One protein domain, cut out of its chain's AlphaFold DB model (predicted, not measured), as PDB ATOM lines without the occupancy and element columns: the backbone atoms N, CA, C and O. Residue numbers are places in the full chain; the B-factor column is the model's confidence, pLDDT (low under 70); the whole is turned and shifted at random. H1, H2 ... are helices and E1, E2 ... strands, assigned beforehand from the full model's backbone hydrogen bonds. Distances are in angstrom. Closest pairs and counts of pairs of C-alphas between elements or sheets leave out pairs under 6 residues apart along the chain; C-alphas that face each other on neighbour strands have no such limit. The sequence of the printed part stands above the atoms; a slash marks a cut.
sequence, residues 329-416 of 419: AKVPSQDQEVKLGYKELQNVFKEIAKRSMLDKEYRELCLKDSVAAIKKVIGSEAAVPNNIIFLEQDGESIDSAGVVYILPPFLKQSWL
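AT A GLANCE: This is residues 329 to 416 of the 419 residues of an uncharacterized protein of Firmicutes bacterium (UniProt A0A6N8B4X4). Three helices joined by tight links, H1, H2 and H3, form a small triangle, with H2 and H3 packing by their facing ends on E1 of a small sheet of two parallel strands. A long link loops from E1 back to E2, and an unnamed stretch at each end makes much of the length. The 88 printed residues hold three named helices and two named strands in the order H1 H2 H3 E1 E2; the sheet's order is E1, E2. The class is mostly helix, though under half of the residues are in named elements. The whole is compact, with a radius of gyration of the C-alphas of 13.8 A, and spans 46 by 30 by 20 A, only just elongated.

IN THESE COORDINATES: After residues 329 to 341, H1 takes residues 342 to 358, 24.8 A long, from C-alpha 342 at (-16.095, -68.806, 116.103). H2 is residues 360 to 368, 12.3 A, and H3 residues 370 to 378, 12.5 A. E1 is residues 388 to 391, 10.0 A, and E2 residues 403 to 406, 10.1 A, ending at C-alpha 406 at (-10.028, -77.158, 100.322).

HOW THE PARTS SIT: H1 and H2 touch only at the corner, closest at the C-alphas of Ser 356 and Arg 363, 4.3 A. H1, with residues 348 to 352 alone, touches H3, about perpendicular at 74 degrees; the closest C-alphas, of Val 348 and Val 377, are 6.2 A apart. H2 and H3 touch at a steep tilt of 51 degrees, opposite ways, closest at the C-alphas of Cys 366 and Ala 373, 5.2 A. The C-alphas of Leu 367 in H2 and Phe 390 in E1 are 5.1 A apart, the closest of that pair. E1 and E2 are parallel, with N 389 and O 403 2.8 A apart, within hydrogen-bond range. H1 is apart from both strands. In H2 every O i to N i+4 pair is within hydrogen-bond range; in H1 12 of 13 are, in H3 4 of 5.

THE WHOLE: The farthest C-alphas, of Gln 334 and Ser 414, are 46.6 A apart. The printed part has no cut. The link E1 to E2 is long, with 11 residues. Mean pLDDT of the printed part is 70.5; 41 residues are under 70, among them 329 to 346 and 393 to 404.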
ATOM      1  N   ALA A 329      -8.052 -62.203 109.248       46.56
ATOM      2  CA  ALA A 329      -8.326 -61.406 108.065       46.56
ATOM      3  C   ALA A 329      -9.195 -60.212 108.478       46.56
ATOM      4  O   ALA A 329     -10.360 -60.372 108.839       46.56
ATOM      5  N   LYS A 330      -8.609 -59.010 108.490       42.59
ATOM      6  CA  LYS A 330      -9.341 -57.778 108.788       42.59
ATOM      7  C   LYS A 330     -10.495 -57.653 107.794       42.59
ATOM      8  O   LYS A 330     -10.272 -57.299 106.642       42.59
ATOM      9  N   VAL A 331     -11.723 -57.898 108.248       47.47
ATOM     10  CA  VAL A 331     -12.903 -57.314 107.603       47.47
ATOM     11  C   VAL A 331     -12.680 -55.801 107.680       47.47
ATOM     12  O   VAL A 331     -12.434 -55.313 108.792       47.47
ATOM     13  N   PRO A 332     -12.648 -55.068 106.550       45.69
ATOM     14  CA  PRO A 332     -12.532 -53.619 106.573       45.69
ATOM     15  C   PRO A 332     -13.577 -53.082 107.543       45.69
ATOM     16  O   PRO A 332     -14.766 -53.334 107.380       45.69
ATOM     17  N   SER A 333     -13.122 -52.436 108.611       44.47
ATOM     18  CA  SER A 333     -13.992 -51.886 109.640       44.47
ATOM     19  C   SER A 333     -14.698 -50.661 109.075       44.47
ATOM     20  O   SER A 333     -14.247 -49.533 109.273       44.47
ATOM     21  N   GLN A 334     -15.775 -50.891 108.339       41.34
ATOM     22  CA  GLN A 334     -16.820 -49.912 108.123       41.34
ATOM     23  C   GLN A 334     -18.130 -50.609 108.483       41.34
ATOM     24  O   GLN A 334     -18.505 -51.603 107.877       41.34
ATOM     25  N   ASP A 335     -18.733 -50.088 109.547       44.31
ATOM     26  CA  ASP A 335     -20.026 -50.432 110.128       44.31
ATOM     27  C   ASP A 335     -20.122 -51.656 111.050       44.31
ATOM     28  O   ASP A 335     -19.391 -52.644 110.972       44.31
ATOM     29  N   GLN A 336     -21.007 -51.497 112.041       42.50
ATOM     30  CA  GLN A 336     -21.329 -52.432 113.119       42.50
ATOM     31  C   GLN A 336     -22.056 -53.671 112.571       42.50
ATOM     32  O   GLN A 336     -23.202 -53.942 112.921       42.50
ATOM     33  N   GLU A 337     -21.411 -54.427 111.688       51.56
ATOM     34  CA  GLU A 337     -21.964 -55.681 111.197       51.56
ATOM     35  C   GLU A 337     -21.801 -56.794 112.238       51.56
ATOM     36  O   GLU A 337     -20.795 -56.898 112.951       51.56
ATOM     37  N   VAL A 338     -22.827 -57.644 112.326       48.75
ATOM     38  CA  VAL A 338     -22.877 -58.816 113.204       48.75
ATOM     39  C   VAL A 338     -21.722 -59.754 112.846       48.75
ATOM     40  O   VAL A 338     -21.800 -60.528 111.893       48.75
ATOM     41  N   LYS A 339     -20.635 -59.700 113.620       58.28
ATOM     42  CA  LYS A 339     -19.553 -60.684 113.536       58.28
ATOM     43  C   LYS A 339     -20.074 -62.024 114.047       58.28
ATOM     44  O   LYS A 339     -20.364 -62.160 115.233       58.28
ATOM     45  N   LEU A 340     -20.162 -63.015 113.160       59.94
ATOM     46  CA  LEU A 340     -20.385 -64.409 113.552       59.94
ATOM     47  C   LEU A 340     -19.284 -64.836 114.531       59.94
ATOM     48  O   LEU A 340     -18.099 -64.616 114.264       59.94
ATOM     49  N   GLY A 341     -19.651 -65.447 115.654       59.56
ATOM     50  CA  GLY A 341     -18.695 -66.034 116.583       59.56
ATOM     51  C   GLY A 341     -18.061 -67.305 116.011       59.56
ATOM     52  O   GLY A 341     -18.540 -67.912 115.049       59.56
ATOM     53  N   TYR A 342     -16.926 -67.699 116.596       56.94
ATOM     54  CA  TYR A 342     -16.095 -68.806 116.103       56.94
ATOM     55  C   TYR A 342     -16.883 -70.105 115.878       56.94
ATOM     56  O   TYR A 342     -16.694 -70.795 114.873       56.94
ATOM     57  N   LYS A 343     -17.794 -70.422 116.806       59.41
ATOM     58  CA  LYS A 343     -18.623 -71.629 116.745       59.41
ATOM     59  C   LYS A 343     -19.648 -71.565 115.612       59.41
ATOM     60  O   LYS A 343     -19.846 -72.576 114.939       59.41
ATOM     61  N   GLU A 344     -20.277 -70.411 115.369       69.81
ATOM     62  CA  GLU A 344     -21.235 -70.277 114.268       69.81
ATOM     63  C   GLU A 344     -20.549 -70.464 112.916       69.81
ATOM     64  O   GLU A 344     -21.025 -71.243 112.091       69.81
ATOM     65  N   LEU A 345     -19.391 -69.831 112.704       68.88
ATOM     66  CA  LEU A 345     -18.668 -69.963 111.441       68.88
ATOM     67  C   LEU A 345     -18.176 -71.402 111.220       68.88
ATOM     68  O   LEU A 345     -18.275 -71.921 110.108       68.88
ATOM     69  N   GLN A 346     -17.708 -72.090 112.272       65.56
ATOM     70  CA  GLN A 346     -17.370 -73.514 112.168       65.56
ATOM     71  C   GLN A 346     -18.557 -74.348 111.684       65.56
ATOM     72  O   GLN A 346     -18.387 -75.208 110.820       65.56
ATOM     73  N   ASN A 347     -19.755 -74.091 112.207       70.00
ATOM     74  CA  ASN A 347     -20.962 -74.789 111.773       70.00
ATOM     75  C   ASN A 347     -21.319 -74.459 110.319       70.00
ATOM     76  O   ASN A 347     -21.679 -75.363 109.567       70.00
ATOM     77  N   VAL A 348     -21.133 -73.203 109.903       80.81
ATOM     78  CA  VAL A 348     -21.303 -72.776 108.507       80.81
ATOM     79  C   VAL A 348     -20.395 -73.581 107.590       80.81
ATOM     80  O   VAL A 348     -20.883 -74.218 106.667       80.81
ATOM     81  N   PHE A 349     -19.090 -73.647 107.852       76.00
ATOM     82  CA  PHE A 349     -18.186 -74.396 106.973       76.00
ATOM     83  C   PHE A 349     -18.377 -75.908 107.046       76.00
ATOM     84  O   PHE A 349     -18.182 -76.576 106.035       76.00
ATOM     85  N   LYS A 350     -18.794 -76.462 108.191       71.75
ATOM     86  CA  LYS A 350     -19.224 -77.870 108.258       71.75
ATOM     87  C   LYS A 350     -20.383 -78.123 107.292       71.75
ATOM     88  O   LYS A 350     -20.372 -79.124 106.577       71.75
ATOM     89  N   GLU A 351     -21.340 -77.201 107.220       81.38
ATOM     90  CA  GLU A 351     -22.464 -77.285 106.288       81.38
ATOM     91  C   GLU A 351     -22.041 -77.022 104.831       81.38
ATOM     92  O   GLU A 351     -22.482 -77.749 103.944       81.38
ATOM     93  N   ILE A 352     -21.128 -76.077 104.563       84.94
ATOM     94  CA  ILE A 352     -20.540 -75.864 103.225       84.94
ATOM     95  C   ILE A 352     -19.831 -77.134 102.748       84.94
ATOM     96  O   ILE A 352     -20.072 -77.604 101.635       84.94
ATOM     97  N   ALA A 353     -18.979 -77.719 103.594       75.88
ATOM     98  CA  ALA A 353     -18.280 -78.963 103.304       75.88
ATOM     99  C   ALA A 353     -19.291 -80.071 102.990       75.88
ATOM    100  O   ALA A 353     -19.234 -80.666 101.920       75.88
ATOM    101  N   LYS A 354     -20.291 -80.275 103.852       77.44
ATOM    102  CA  LYS A 354     -21.347 -81.271 103.636       77.44
ATOM    103  C   LYS A 354     -22.111 -81.053 102.325       77.44
ATOM    104  O   LYS A 354     -22.294 -82.003 101.569       77.44
ATOM    105  N   ARG A 355     -22.551 -79.824 102.033       87.44
ATOM    106  CA  ARG A 355     -23.294 -79.507 100.802       87.44
ATOM    107  C   ARG A 355     -22.426 -79.685  99.564       87.44
ATOM    108  O   ARG A 355     -22.860 -80.332  98.624       87.44
ATOM    109  N   SER A 356     -21.188 -79.196  99.577       85.75
ATOM    110  CA  SER A 356     -20.262 -79.316  98.437       85.75
ATOM    111  C   SER A 356     -19.815 -80.755  98.140       85.75
ATOM    112  O   SER A 356     -19.333 -81.026  97.037       85.75
ATOM    113  N   MET A 357     -19.982 -81.690  99.087       80.12
ATOM    114  CA  MET A 357     -19.822 -83.128  98.834       80.12
ATOM    115  C   MET A 357     -21.003 -83.729  98.077       80.12
ATOM    116  O   MET A 357     -20.814 -84.716  97.381       80.12
ATOM    117  N   LEU A 358     -22.209 -83.189  98.253       82.00
ATOM    118  CA  LEU A 358     -23.459 -83.834  97.839       82.00
ATOM    119  C   LEU A 358     -24.164 -83.112  96.684       82.00
ATOM    120  O   LEU A 358     -24.959 -83.723  95.977       82.00
ATOM    121  N   ASP A 359     -23.868 -81.832  96.487       88.12
ATOM    122  CA  ASP A 359     -24.492 -80.950  95.507       88.12
ATOM    123  C   ASP A 359     -23.410 -80.357  94.592       88.12
ATOM    124  O   ASP A 359     -22.553 -79.575  95.018       88.12
ATOM    125  N   LYS A 360     -23.450 -80.762  93.317       89.25
ATOM    126  CA  LYS A 360     -22.474 -80.350  92.304       89.25
ATOM    127  C   LYS A 360     -22.591 -78.861  91.972       89.25
ATOM    128  O   LYS A 360     -21.567 -78.201  91.830       89.25
ATOM    129  N   GLU A 361     -23.804 -78.324  91.884       92.69
ATOM    130  CA  GLU A 361     -24.018 -76.905  91.571       92.69
ATOM    131  C   GLU A 361     -23.527 -76.027  92.722       92.69
ATOM    132  O   GLU A 361     -22.862 -75.011  92.517       92.69
ATOM    133  N   TYR A 362     -23.797 -76.450  93.960       92.50
ATOM    134  CA  TYR A 362     -23.282 -75.752  95.131       92.50
ATOM    135  C   TYR A 362     -21.755 -75.834  95.236       92.50
ATOM    136  O   TYR A 362     -21.108 -74.863  95.632       92.50
ATOM    137  N   ARG A 363     -21.160 -76.966  94.851       90.69
ATOM    138  CA  ARG A 363     -19.704 -77.102  94.758       90.69
ATOM    139  C   ARG A 363     -19.105 -76.133  93.736       90.69
ATOM    140  O   ARG A 363     -18.146 -75.441  94.063       90.69
ATOM    141  N   GLU A 364     -19.673 -76.055  92.533       91.44
ATOM    142  CA  GLU A 364     -19.237 -75.106  91.496       91.44
ATOM    143  C   GLU A 364     -19.380 -73.652  91.975       91.44
ATOM    144  O   GLU A 364     -18.486 -72.836  91.741       91.44
ATOM    145  N   LEU A 365     -20.446 -73.344  92.725       93.06
ATOM    146  CA  LEU A 365     -20.611 -72.043  93.375       93.06
ATOM    147  C   LEU A 365     -19.479 -71.758  94.367       93.06
ATOM    148  O   LEU A 365     -18.926 -70.666  94.327       93.06
ATOM    149  N   CYS A 366     -19.097 -72.722  95.211       89.56
ATOM    150  CA  CYS A 366     -17.981 -72.548  96.145       89.56
ATOM    151  C   CYS A 366     -16.688 -72.167  95.409       89.56
ATOM    152  O   CYS A 366     -16.028 -71.205  95.791       89.56
ATOM    153  N   LEU A 367     -16.344 -72.893  94.341       88.69
ATOM    154  CA  LEU A 367     -15.102 -72.682  93.589       88.69
ATOM    155  C   LEU A 367     -15.081 -71.355  92.813       88.69
ATOM    156  O   LEU A 367     -14.013 -70.790  92.595       88.69
ATOM    157  N   LYS A 368     -16.249 -70.863  92.387       91.06
ATOM    158  CA  LYS A 368     -16.379 -69.639  91.585       91.06
ATOM    159  C   LYS A 368     -16.575 -68.376  92.429       91.06
ATOM    160  O   LYS A 368     -16.057 -67.325  92.067       91.06
ATOM    161  N   ASP A 369     -17.357 -68.471  93.503       91.31
ATOM    162  CA  ASP A 369     -17.775 -67.348  94.348       91.31
ATOM    163  C   ASP A 369     -18.003 -67.823  95.794       91.31
ATOM    164  O   ASP A 369     -19.097 -68.222  96.216       91.31
ATOM    165  N   SER A 370     -16.926 -67.783  96.573       88.81
ATOM    166  CA  SER A 370     -16.913 -68.210  97.972       88.81
ATOM    167  C   SER A 370     -17.870 -67.408  98.854       88.81
ATOM    168  O   SER A 370     -18.507 -67.978  99.743       88.81
ATOM    169  N   VAL A 371     -18.015 -66.105  98.601       88.19
ATOM    170  CA  VAL A 371     -18.894 -65.219  99.371       88.19
ATOM    171  C   VAL A 371     -20.346 -65.619  99.155       88.19
ATOM    172  O   VAL A 371     -21.078 -65.807 100.130       88.19
ATOM    173  N   ALA A 372     -20.760 -65.821  97.900       90.25
ATOM    174  CA  ALA A 372     -22.109 -66.280  97.584       90.25
ATOM    175  C   ALA A 372     -22.401 -67.666  98.186       90.25
ATOM    176  O   ALA A 372     -23.483 -67.889  98.743       90.25
ATOM    177  N   ALA A 373     -21.431 -68.585  98.138       91.62
ATOM    178  CA  ALA A 373     -21.569 -69.907  98.741       91.62
ATOM    179  C   ALA A 373     -21.791 -69.838 100.262       91.62
ATOM    180  O   ALA A 373     -22.697 -70.504 100.775       91.62
ATOM    181  N   ILE A 374     -21.013 -69.012 100.971       88.38
ATOM    182  CA  ILE A 374     -21.147 -68.816 102.421       88.38
ATOM    183  C   ILE A 374     -22.489 -68.157 102.751       88.38
ATOM    184  O   ILE A 374     -23.212 -68.662 103.615       88.38
ATOM    185  N   LYS A 375     -22.869 -67.095 102.020       89.00
ATOM    186  CA  LYS A 375     -24.164 -66.405 102.172       89.00
ATOM    187  C   LYS A 375     -25.353 -67.368 102.064       89.00
ATOM    188  O   LYS A 375     -26.290 -67.298 102.860       89.00
ATOM    189  N   LYS A 376     -25.277 -68.350 101.158       91.25
ATOM    190  CA  LYS A 376     -26.310 -69.388 100.971       91.25
ATOM    191  C   LYS A 376     -26.450 -70.362 102.155       91.25
ATOM    192  O   LYS A 376     -27.472 -71.043 102.263       91.25
ATOM    193  N   VAL A 377     -25.451 -70.463 103.033       88.38
ATOM    194  CA  VAL A 377     -25.515 -71.292 104.253       88.38
ATOM    195  C   VAL A 377     -25.959 -70.481 105.465       88.38
ATOM    196  O   VAL A 377     -26.787 -70.965 106.230       88.38
ATOM    197  N   ILE A 378     -25.456 -69.255 105.627       86.31
ATOM    198  CA  ILE A 378     -25.832 -68.379 106.752       86.31
ATOM    199  C   ILE A 378     -27.264 -67.842 106.637       86.31
ATOM    200  O   ILE A 378     -27.859 -67.500 107.654       86.31
ATOM    201  N   GLY A 379     -27.821 -67.765 105.421       78.81
ATOM    202  CA  GLY A 379     -29.191 -67.296 105.189       78.81
ATOM    203  C   GLY A 379     -29.429 -65.830 105.573       78.81
ATOM    204  O   GLY A 379     -30.575 -65.436 105.767       78.81
ATOM    205  N   SER A 380     -28.369 -65.031 105.714       69.94
ATOM    206  CA  SER A 380     -28.407 -63.637 106.161       69.94
ATOM    207  C   SER A 380     -27.488 -62.745 105.321       69.94
ATOM    208  O   SER A 380     -26.570 -63.221 104.652       69.94
ATOM    209  N   GLU A 381     -27.714 -61.432 105.400       67.06
ATOM    210  CA  GLU A 381     -26.832 -60.379 104.864       67.06
ATOM    211  C   GLU A 381     -25.527 -60.226 105.673       67.06
ATOM    212  O   GLU A 381     -24.785 -59.279 105.448       67.06
ATOM    213  N   ALA A 382     -25.229 -61.122 106.628       68.50
ATOM    214  CA  ALA A 382     -24.078 -60.952 107.507       68.50
ATOM    215  C   ALA A 382     -22.760 -60.838 106.727       68.50
ATOM    216  O   ALA A 382     -22.558 -61.486 105.693       68.50
ATOM    217  N   ALA A 383     -21.856 -60.025 107.272       68.81
ATOM    218  CA  ALA A 383     -20.525 -59.798 106.739       68.81
ATOM    219  C   ALA A 383     -19.786 -61.126 106.552       68.81
ATOM    220  O   ALA A 383     -19.528 -61.855 107.515       68.81
ATOM    221  N   VAL A 384     -19.412 -61.432 105.315       72.06
ATOM    222  CA  VAL A 384     -18.554 -62.574 105.000       72.06
ATOM    223  C   VAL A 384     -17.182 -62.037 104.603       72.06
ATOM    224  O   VAL A 384     -17.121 -61.135 103.765       72.06
ATOM    225  N   PRO A 385     -16.077 -62.582 105.144       69.38
ATOM    226  CA  PRO A 385     -14.747 -62.224 104.678       69.38
ATOM    227  C   PRO A 385     -14.624 -62.468 103.169       69.38
ATOM    228  O   PRO A 385     -14.820 -63.578 102.676       69.38
ATOM    229  N   ASN A 386     -14.296 -61.416 102.425       77.19
ATOM    230  CA  ASN A 386     -14.173 -61.431 100.966       77.19
ATOM    231  C   ASN A 386     -12.889 -62.109 100.463       77.19
ATOM    232  O   ASN A 386     -12.693 -62.254  99.261       77.19
ATOM    233  N   ASN A 387     -12.009 -62.521 101.371       72.94
ATOM    234  CA  ASN A 387     -10.726 -63.126 101.050       72.94
ATOM    235  C   ASN A 387     -10.736 -64.658 101.150       72.94
ATOM    236  O   ASN A 387      -9.670 -65.263 101.106       72.94
ATOM    237  N   ILE A 388     -11.897 -65.294 101.315       78.56
ATOM    238  CA  ILE A 388     -12.008 -66.757 101.374       78.56
ATOM    239  C   ILE A 388     -11.968 -67.311  99.956       78.56
ATOM    240  O   ILE A 388     -12.665 -66.805  99.085       78.56
ATOM    241  N   ILE A 389     -11.194 -68.362  99.711       80.62
ATOM    242  CA  ILE A 389     -11.116 -69.020  98.403       80.62
ATOM    243  C   ILE A 389     -11.326 -70.514  98.615       80.62
ATOM    244  O   ILE A 389     -10.582 -71.138  99.370       80.62
ATOM    245  N   PHE A 390     -12.328 -71.103  97.965       82.88
ATOM    246  CA  PHE A 390     -12.505 -72.553  97.977       82.88
ATOM    247  C   PHE A 390     -11.710 -73.194  96.840       82.88
ATOM    248  O   PHE A 390     -11.746 -72.697  95.717       82.88
ATOM    249  N   LEU A 391     -11.024 -74.304  97.112       78.69
ATOM    250  CA  LEU A 391     -10.278 -75.054  96.097       78.69
ATOM    251  C   LEU A 391     -10.607 -76.536  96.097       78.69
ATOM    252  O   LEU A 391     -11.049 -77.098  97.098       78.69
ATOM    253  N   GLU A 392     -10.337 -77.177  94.967       78.00
ATOM    254  CA  GLU A 392     -10.271 -78.629  94.886       78.00
ATOM    255  C   GLU A 392      -8.885 -79.132  95.299       78.00
ATOM    256  O   GLU A 392      -7.893 -78.399  95.284       78.00
ATOM    257  N   GLN A 393      -8.833 -80.399  95.702       61.12
ATOM    258  CA  GLN A 393      -7.575 -81.090  95.945       61.12
ATOM    259  C   GLN A 393      -6.754 -81.077  94.639       61.12
ATOM    260  O   GLN A 393      -7.315 -81.312  93.574       61.12
ATOM    261  N   ASP A 394      -5.459 -80.765  94.732       54.22
ATOM    262  CA  ASP A 394      -4.492 -80.728  93.615       54.22
ATOM    263  C   ASP A 394      -4.559 -79.516  92.655       54.22
ATOM    264  O   ASP A 394      -3.938 -79.536  91.592       54.22
ATOM    265  N   GLY A 395      -5.237 -78.423  93.028       51.91
ATOM    266  CA  GLY A 395      -5.145 -77.153  92.291       51.91
ATOM    267  C   GLY A 395      -3.746 -76.516  92.358       51.91
ATOM    268  O   GLY A 395      -3.056 -76.632  93.375       51.91
ATOM    269  N   GLU A 396      -3.329 -75.828  91.285       48.53
ATOM    270  CA  GLU A 396      -2.080 -75.049  91.246       48.53
ATOM    271  C   GLU A 396      -1.965 -74.130  92.474       48.53
ATOM    272  O   GLU A 396      -2.959 -73.572  92.948       48.53
ATOM    273  N   SER A 397      -0.749 -73.982  93.015       48.97
ATOM    274  CA  SER A 397      -0.512 -73.153  94.197       48.97
ATOM    275  C   SER A 397      -1.008 -71.734  93.941       48.97
ATOM    276  O   SER A 397      -0.452 -71.036  93.091       48.97
ATOM    277  N   ILE A 398      -2.022 -71.290  94.679       52.56
ATOM    278  CA  ILE A 398      -2.467 -69.911  94.540       52.56
ATOM    279  C   ILE A 398      -1.501 -69.013  95.304       52.56
ATOM    280  O   ILE A 398      -1.406 -69.076  96.528       52.56
ATOM    281  N   ASP A 399      -0.828 -68.138  94.565       49.16
ATOM    282  CA  ASP A 399      -0.038 -67.014  95.074       49.16
ATOM    283  C   ASP A 399      -0.972 -65.867  95.528       49.16
ATOM    284  O   ASP A 399      -0.809 -64.705  95.162       49.16
ATOM    285  N   SER A 400      -2.051 -66.199  96.249       51.16
ATOM    286  CA  SER A 400      -3.070 -65.228  96.665       51.16
ATOM    287  C   SER A 400      -2.947 -64.900  98.139       51.16
ATOM    288  O   SER A 400      -2.868 -65.796  98.974       51.16
ATOM    289  N   ALA A 401      -3.113 -63.622  98.466       55.81
ATOM    290  CA  ALA A 401      -3.290 -63.114  99.828       55.81
ATOM    291  C   ALA A 401      -4.611 -63.563 100.516       55.81
ATOM    292  O   ALA A 401      -5.013 -62.979 101.524       55.81
ATOM    293  N   GLY A 402      -5.318 -64.557  99.964       61.41
ATOM    294  CA  GLY A 402      -6.595 -65.072 100.461       61.41
ATOM    295  C   GLY A 402      -6.458 -66.256 101.425       61.41
ATOM    296  O   GLY A 402      -5.443 -66.950 101.456       61.41
ATOM    297  N   VAL A 403      -7.505 -66.507 102.213       64.94
ATOM    298  CA  VAL A 403      -7.633 -67.689 103.071       64.94
ATOM    299  C   VAL A 403      -8.240 -68.831 102.264       64.94
ATOM    300  O   VAL A 403      -9.407 -68.796 101.882       64.94
ATOM    301  N   VAL A 404      -7.442 -69.863 102.016       69.75
ATOM    302  CA  VAL A 404      -7.827 -71.008 101.187       69.75
ATOM    303  C   VAL A 404      -8.519 -72.098 102.016       69.75
ATOM    304  O   VAL A 404      -7.995 -72.534 103.037       69.75
ATOM    305  N   TYR A 405      -9.658 -72.607 101.547       71.06
ATOM    306  CA  TYR A 405     -10.345 -73.773 102.105       71.06
ATOM    307  C   TYR A 405     -10.492 -74.863 101.037       71.06
ATOM    308  O   TYR A 405     -11.170 -74.674 100.031       71.06
ATOM    309  N   ILE A 406      -9.875 -76.029 101.248       71.31
ATOM    310  CA  ILE A 406     -10.028 -77.158 100.322       71.31
ATOM    311  C   ILE A 406     -11.394 -77.800 100.560       71.31
ATOM    312  O   ILE A 406     -11.701 -78.205 101.682       71.31
ATOM    313  N   LEU A 407     -12.206 -77.912  99.513       73.94
ATOM    314  CA  LEU A 407     -13.472 -78.628  99.568       73.94
ATOM    315  C   LEU A 407     -13.215 -80.139  99.677       73.94
ATOM    316  O   LEU A 407     -12.335 -80.664  98.986       73.94
ATOM    317  N   PRO A 408     -13.997 -80.870 100.484       68.19
ATOM    318  CA  PRO A 408     -13.949 -82.331 100.505       68.19
ATOM    319  C   PRO A 408     -14.256 -82.939  99.124       68.19
ATOM    320  O   PRO A 408     -14.889 -82.277  98.297       68.19
ATOM    321  N   PRO A 409     -13.849 -84.194  98.849       72.56
ATOM    322  CA  PRO A 409     -14.175 -84.867  97.594       72.56
ATOM    323  C   PRO A 409     -15.685 -84.909  97.336       72.56
ATOM    324  O   PRO A 409     -16.472 -85.180  98.245       72.56
ATOM    325  N   PHE A 410     -16.089 -84.669  96.086       76.75
ATOM    326  CA  PHE A 410     -17.484 -84.820  95.681       76.75
ATOM    327  C   PHE A 410     -17.895 -86.298  95.730       76.75
ATOM    328  O   PHE A 410     -17.258 -87.154  95.109       76.75
ATOM    329  N   LEU A 411     -18.971 -86.598  96.452       70.62
ATOM    330  CA  LEU A 411     -19.570 -87.922  96.521       70.62
ATOM    331  C   LEU A 411     -20.698 -88.000  95.499       70.62
ATOM    332  O   LEU A 411     -21.714 -87.316  95.613       70.62
ATOM    333  N   LYS A 412     -20.554 -88.879  94.505       63.28
ATOM    334  CA  LYS A 412     -21.677 -89.165  93.609       63.28
ATOM    335  C   LYS A 412     -22.808 -89.777  94.429       63.28
ATOM    336  O   LYS A 412     -22.588 -90.716  95.186       63.28
ATOM    337  N   GLN A 413     -24.030 -89.298  94.222       58.22
ATOM    338  CA  GLN A 413     -25.216 -89.813  94.912       58.22
ATOM    339  C   GLN A 413     -25.389 -91.333  94.718       58.22
ATOM    340  O   GLN A 413     -25.835 -92.031  95.624       58.22
ATOM    341  N   SER A 414     -24.943 -91.868  93.577       54.50
ATOM    342  CA  SER A 414     -24.910 -93.309  93.296       54.50
ATOM    343  C   SER A 414     -23.976 -94.113  94.210       54.50
ATOM    344  O   SER A 414     -24.207 -95.302  94.394       54.50
ATOM    345  N   TRP A 415     -22.957 -93.495  94.809       52.19
ATOM    346  CA  TRP A 415     -22.033 -94.141  95.751       52.19
ATOM    347  C   TRP A 415     -22.598 -94.253  97.169       52.19
ATOM    348  O   TRP A 415     -22.094 -95.027  97.972       52.19
ATOM    349  N   LEU A 416     -23.646 -93.486  97.479       53.34
ATOM    350  CA  LEU A 416     -24.333 -93.518  98.772       53.34
ATOM    351  C   LEU A 416     -25.535 -94.475  98.776       53.34
ATOM    352  O   LEU A 416     -26.109 -94.734  99.830       53.34
TER     353      LEU A 416